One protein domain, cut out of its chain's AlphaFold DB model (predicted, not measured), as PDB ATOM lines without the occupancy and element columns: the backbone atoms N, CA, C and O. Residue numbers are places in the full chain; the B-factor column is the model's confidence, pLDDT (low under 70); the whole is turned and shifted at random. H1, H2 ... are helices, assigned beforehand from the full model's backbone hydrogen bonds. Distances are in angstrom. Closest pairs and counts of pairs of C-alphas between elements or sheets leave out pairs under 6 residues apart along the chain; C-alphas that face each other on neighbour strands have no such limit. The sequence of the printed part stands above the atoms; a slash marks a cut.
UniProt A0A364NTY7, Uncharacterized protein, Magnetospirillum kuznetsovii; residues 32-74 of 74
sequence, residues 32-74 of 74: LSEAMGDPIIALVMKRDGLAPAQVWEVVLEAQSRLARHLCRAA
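This is residues 32 to 74 of the 74 residues of an uncharacterized protein of Magnetospirillum kuznetsovii (UniProt A0A364NTY7). What shape does the printed part make? One long helix, H3, is the shaft of a hook: at its first end the chain comes from H2, which stands crosswise to it, and the short H1 folds back from H2 toward the beginning of H3. Residues 60 to 74, of which 60 to 72 belong to H3, stick out free, and H3 makes most of the length. What is it built of? The 43 printed residues hold three named helices, H1, H2 and H3 in that order, and no named strand, and the class is all helix. How spread out is it? It is only just extended, close to loose, with a radius of gyration of the C-alphas of 13.9 A, and the C-alphas span 42 by 19 by 11 A.

Where is the longest helix? H3 is residues 52 to 72, and it measures 30.8 A from its first to its last C-alpha. It begins at C-alpha 52 at (54.466, -29.417, 22.264) and ends at C-alpha 72 at (30.522, -44.293, 34.651). Which helices come before it? H2 is residues 39 to 47, 12.4 A from first to last C-alpha. H1 is residues 32 to 36, 6.0 A long, and begins at C-alpha 32 at (46.856, -24.099, 28.849).

How does H2 stand to H3? They are close but not clearly touching, and their closest C-alphas, those of Met 45 and Pro 52, are 7.7 A apart. Their lines are about perpendicular, at 82 degrees. Where does H1 come nearest to the others? H1 and H3 are close but not clearly touching, with their closest C-alphas, those of Met 36 and Pro 52, 7.3 A apart. H1 and H2 are also close but not clearly touching, with the C-alphas of Ala 35 and Ile 41 the closest, at 6.9 A. What do the backbone N and O atoms show? In H1, H2 and H3 every O i to N i+4 pair is within hydrogen-bond range.

How far does it reach? The two C-alphas farthest apart, those of Arg 47 and Ala 74, are 43.3 A apart. Residues 60 to 74, of which 60 to 72 belong to H3, stand free. Are there cuts or long links? The printed part has no cut, and the links from H1 to H2 and from H2 to H3 are both tight, with 2 and 4 residues. Where is the model's confidence low? The mean pLDDT of the printed part is 90.9, and residues 72 to 74 are under 70.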
ATOM      1  N   LEU A  32      45.759 -23.266  29.337       91.00
ATOM      2  CA  LEU A  32      46.856 -24.099  28.849       91.00
ATOM      3  C   LEU A  32      47.172 -23.819  27.370       91.00
ATOM      4  O   LEU A  32      48.336 -23.797  26.989       91.00
ATOM      5  N   SER A  33      46.163 -23.554  26.537       92.31
ATOM      6  CA  SER A  33      46.366 -23.168  25.134       92.31
ATOM      7  C   SER A  33      47.163 -21.875  24.980       92.31
ATOM      8  O   SER A  33      48.027 -21.803  24.110       92.31
ATOM      9  N   GLU A  34      46.904 -20.875  25.823       91.31
ATOM     10  CA  GLU A  34      47.649 -19.613  25.808       91.31
ATOM     11  C   GLU A  34      49.083 -19.824  26.296       91.31
ATOM     12  O   GLU A  34      50.022 -19.377  25.641       91.31
ATOM     13  N   ALA A  35      49.264 -20.581  27.381       91.00
ATOM     14  CA  ALA A  35      50.582 -20.923  27.912       91.00
ATOM     15  C   ALA A  35      51.437 -21.683  26.879       91.00
ATOM     16  O   ALA A  35      52.611 -21.376  26.684       91.00
ATOM     17  N   MET A  36      50.843 -22.629  26.147       94.06
ATOM     18  CA  MET A  36      51.529 -23.387  25.093       94.06
ATOM     19  C   MET A  36      51.891 -22.536  23.861       94.06
ATOM     20  O   MET A  36      52.723 -22.962  23.058       94.06
ATOM     21  N   GLY A  37      51.291 -21.351  23.705       91.00
ATOM     22  CA  GLY A  37      51.655 -20.361  22.687       91.00
ATOM     23  C   GLY A  37      52.756 -19.388  23.122       91.00
ATOM     24  O   GLY A  37      53.240 -18.615  22.293       91.00
ATOM     25  N   ASP A  38      53.164 -19.407  24.395       90.75
ATOM     26  CA  ASP A  38      54.161 -18.485  24.937       90.75
ATOM     27  C   ASP A  38      55.587 -18.864  24.464       90.75
ATOM     28  O   ASP A  38      56.044 -19.997  24.681       90.75
ATOM     29  N   PRO A  39      56.344 -17.930  23.851       92.12
ATOM     30  CA  PRO A  39      57.715 -18.180  23.410       92.12
ATOM     31  C   PRO A  39      58.672 -18.621  24.527       92.12
ATOM     32  O   PRO A  39      59.593 -19.397  24.271       92.12
ATOM     33  N   ILE A  40      58.484 -18.144  25.761       93.62
ATOM     34  CA  ILE A  40      59.307 -18.530  26.913       93.62
ATOM     35  C   ILE A  40      59.051 -19.996  27.253       93.62
ATOM     36  O   ILE A  40      60.005 -20.750  27.449       93.62
ATOM     37  N   ILE A  41      57.787 -20.423  27.267       94.12
ATOM     38  CA  ILE A  41      57.443 -21.828  27.511       94.12
ATOM     39  C   ILE A  41      58.020 -22.716  26.410       94.12
ATOM     40  O   ILE A  41      58.652 -23.723  26.724       94.12
ATOM     41  N   ALA A  42      57.931 -22.309  25.141       94.06
ATOM     42  CA  ALA A  42      58.544 -23.052  24.040       94.06
ATOM     43  C   ALA A  42      60.066 -23.239  24.224       94.06
ATOM     44  O   ALA A  42      60.603 -24.320  23.960       94.06
ATOM     45  N   LEU A  43      60.773 -22.214  24.713       96.12
ATOM     46  CA  LEU A  43      62.206 -22.301  25.014       96.12
ATOM     47  C   LEU A  43      62.501 -23.238  26.191       96.12
ATOM     48  O   LEU A  43      63.454 -24.015  26.118       96.12
ATOM     49  N   VAL A  44      61.694 -23.188  27.253       97.12
ATOM     50  CA  VAL A  44      61.824 -24.077  28.417       97.12
ATOM     51  C   VAL A  44      61.585 -25.531  28.017       97.12
ATOM     52  O   VAL A  44      62.411 -26.387  28.316       97.12
ATOM     53  N   MET A  45      60.525 -25.805  27.257       96.88
ATOM     54  CA  MET A  45      60.247 -27.144  26.737       96.88
ATOM     55  C   MET A  45      61.413 -27.671  25.906       96.88
ATOM     56  O   MET A  45      61.889 -28.776  26.142       96.88
ATOM     57  N   LYS A  46      61.937 -26.854  24.986       97.06
ATOM     58  CA  LYS A  46      63.092 -27.232  24.168       97.06
ATOM     59  C   LYS A  46      64.332 -27.523  25.016       97.06
ATOM     60  O   LYS A  46      65.036 -28.488  24.725       97.06
ATOM     61  N   ARG A  47      64.610 -26.704  26.038       98.06
ATOM     62  CA  ARG A  47      65.714 -26.930  26.990       98.06
ATOM     63  C   ARG A  47      65.584 -28.297  27.658       98.06
ATOM     64  O   ARG A  47      66.585 -28.988  27.811       98.06
ATOM     65  N   ASP A  48      64.358 -28.682  27.986       97.75
ATOM     66  CA  ASP A  48      64.051 -29.921  28.696       97.75
ATOM     67  C   ASP A  48      63.790 -31.105  27.737       97.75
ATOM     68  O   ASP A  48      63.410 -32.189  28.169       97.75
ATOM     69  N   GLY A  49      64.026 -30.926  26.429       97.44
ATOM     70  CA  GLY A  49      63.878 -31.976  25.416       97.44
ATOM     71  C   GLY A  49      62.427 -32.345  25.090       97.44
ATOM     72  O   GLY A  49      62.179 -33.425  24.556       97.44
ATOM     73  N   LEU A  50      61.476 -31.465  25.401       96.94
ATOM     74  CA  LEU A  50      60.046 -31.672  25.202       96.94
ATOM     75  C   LEU A  50      59.540 -30.989  23.929       96.94
ATOM     76  O   LEU A  50      59.842 -29.827  23.649       96.94
ATOM     77  N   ALA A  51      58.695 -31.706  23.191       94.88
ATOM     78  CA  ALA A  51      57.922 -31.179  22.077       94.88
ATOM     79  C   ALA A  51      56.481 -30.840  22.516       94.88
ATOM     80  O   ALA A  51      55.890 -31.590  23.298       94.88
ATOM     81  N   PRO A  52      55.859 -29.777  21.970       93.75
ATOM     82  CA  PRO A  52      54.466 -29.417  22.264       93.75
ATOM     83  C   PRO A  52      53.465 -30.565  22.105       93.75
ATOM     84  O   PRO A  52      52.557 -30.711  22.919       93.75
ATOM     85  N   ALA A  53      53.659 -31.415  21.091       95.38
ATOM     86  CA  ALA A  53      52.796 -32.565  20.837       95.38
ATOM     87  C   ALA A  53      52.750 -33.547  22.022       95.38
ATOM     88  O   ALA A  53      51.673 -34.012  22.379       95.38
ATOM     89  N   GLN A  54      53.886 -33.790  22.685       95.75
ATOM     90  CA  GLN A  54      53.973 -34.722  23.816       95.75
ATOM     91  C   GLN A  54      53.159 -34.234  25.020       95.75
ATOM     92  O   GLN A  54      52.557 -35.030  25.734       95.75
ATOM     93  N   VAL A  55      53.105 -32.916  25.241       94.50
ATOM     94  CA  VAL A  55      52.279 -32.331  26.306       94.50
ATOM     95  C   VAL A  55      50.797 -32.508  25.982       94.50
ATOM     96  O   VAL A  55      50.020 -32.918  26.845       94.50
ATOM     97  N   TRP A  56      50.400 -32.253  24.734       95.94
ATOM     98  CA  TRP A  56      49.005 -32.397  24.320       95.94
ATOM     99  C   TRP A  56      48.499 -33.836  24.387       95.94
ATOM    100  O   TRP A  56      47.355 -34.046  24.787       95.94
ATOM    101  N   GLU A  57      49.336 -34.822  24.073       96.50
ATOM    102  CA  GLU A  57      48.982 -36.238  24.231       96.50
ATOM    103  C   GLU A  57      48.605 -36.575  25.678       96.50
ATOM    104  O   GLU A  57      47.544 -37.154  25.922       96.50
ATOM    105  N   VAL A  58      49.410 -36.136  26.652       95.94
ATOM    106  CA  VAL A  58      49.138 -36.360  28.083       95.94
ATOM    107  C   VAL A  58      47.837 -35.682  28.516       95.94
ATOM    108  O   VAL A  58      47.038 -36.258  29.257       95.94
ATOM    109  N   VAL A  59      47.588 -34.466  28.032       95.56
ATOM    110  CA  VAL A  59      46.363 -33.712  28.329       95.56
ATOM    111  C   VAL A  59      45.129 -34.424  27.771       95.56
ATOM    112  O   VAL A  59      44.132 -34.570  28.479       95.56
ATOM    113  N   LEU A  60      45.191 -34.899  26.525       95.69
ATOM    114  CA  LEU A  60      44.104 -35.645  25.889       95.69
ATOM    115  C   LEU A  60      43.836 -36.973  26.604       95.69
ATOM    116  O   LEU A  60      42.673 -37.348  26.794       95.69
ATOM    117  N   GLU A  61      44.881 -37.668  27.052       96.69
ATOM    118  CA  GLU A  61      44.729 -38.881  27.851       96.69
ATOM    119  C   GLU A  61      44.031 -38.578  29.184       96.69
ATOM    120  O   GLU A  61      43.068 -39.260  29.552       96.69
ATOM    121  N   ALA A  62      44.466 -37.534  29.894       95.00
ATOM    122  CA  ALA A  62      43.876 -37.121  31.163       95.00
ATOM    123  C   ALA A  62      42.393 -36.751  31.009       95.00
ATOM    124  O   ALA A  62      41.558 -37.234  31.780       95.00
ATOM    125  N   GLN A  63      42.042 -35.977  29.978       94.00
ATOM    126  CA  GLN A  63      40.648 -35.652  29.653       94.00
ATOM    127  C   GLN A  63      39.834 -36.913  29.350       94.00
ATOM    128  O   GLN A  63      38.744 -37.098  29.890       94.00
ATOM    129  N   SER A  64      40.384 -37.830  28.553       94.06
ATOM    130  CA  SER A  64      39.725 -39.096  28.212       94.06
ATOM    131  C   SER A  64      39.511 -39.989  29.440       94.06
ATOM    132  O   SER A  64      38.495 -40.678  29.567       94.06
ATOM    133  N   ARG A  65      40.467 -40.004  30.374       94.50
ATOM    134  CA  ARG A  65      40.339 -40.710  31.656       94.50
ATOM    135  C   ARG A  65      39.264 -40.077  32.527       94.50
ATOM    136  O   ARG A  65      38.455 -40.820  33.081       94.50
ATOM    137  N   LEU A  66      39.232 -38.751  32.622       93.56
ATOM    138  CA  LEU A  66      38.219 -38.024  33.380       93.56
ATOM    139  C   LEU A  66      36.817 -38.282  32.816       93.56
ATOM    140  O   LEU A  66      35.935 -38.699  33.560       93.56
ATOM    141  N   ALA A  67      36.634 -38.142  31.501       90.81
ATOM    142  CA  ALA A  67      35.361 -38.394  30.830       90.81
ATOM    143  C   ALA A  67      34.837 -39.812  31.104       90.81
ATOM    144  O   ALA A  67      33.675 -39.983  31.461       90.81
ATOM    145  N   ARG A  68      35.701 -40.835  31.038       90.19
ATOM    146  CA  ARG A  68      35.318 -42.217  31.381       90.19
ATOM    147  C   ARG A  68      34.868 -42.386  32.831       90.19
ATOM    148  O   ARG A  68      33.980 -43.195  33.080       90.19
ATOM    149  N   HIS A  69      35.480 -41.674  33.778       87.38
ATOM    150  CA  HIS A  69      35.065 -41.733  35.183       87.38
ATOM    151  C   HIS A  69      33.724 -41.033  35.395       87.38
ATOM    152  O   HIS A  69      32.859 -41.582  36.070       87.38
ATOM    153  N   LEU A  70      33.532 -39.865  34.780       86.62
ATOM    154  CA  LEU A  70      32.288 -39.107  34.889       86.62
ATOM    155  C   LEU A  70      31.114 -39.841  34.224       86.62
ATOM    156  O   LEU A  70      30.060 -39.963  34.834       86.62
ATOM    157  N   CYS A  71      31.305 -40.421  33.035       73.12
ATOM    158  CA  CYS A  71      30.258 -41.186  32.347       73.12
ATOM    159  C   CYS A  71      29.948 -42.547  32.989       73.12
ATOM    160  O   CYS A  71      28.926 -43.134  32.669       73.12
ATOM    161  N   ARG A  72      30.816 -43.081  33.861       60.31
ATOM    162  CA  ARG A  72      30.522 -44.293  34.651       60.31
ATOM    163  C   ARG A  72      29.708 -44.008  35.914       60.31
ATOM    164  O   ARG A  72      29.207 -44.951  36.514       60.31
ATOM    165  N   ALA A  73      29.652 -42.751  36.343       56.22
ATOM    166  CA  ALA A  73      28.893 -42.314  37.509       56.22
ATOM    167  C   ALA A  73      27.470 -41.831  37.155       56.22
ATOM    168  O   ALA A  73      26.718 -41.489  38.064       56.22
ATOM    169  N   ALA A  74      27.129 -41.791  35.860       48.31
ATOM    170  CA  ALA A  74      25.804 -41.483  35.322       48.31
ATOM    171  C   ALA A  74      25.093 -42.772  34.888       48.31
ATOM    172  O   ALA A  74      23.855 -42.828  35.052       48.31
TER     173      ALA A  74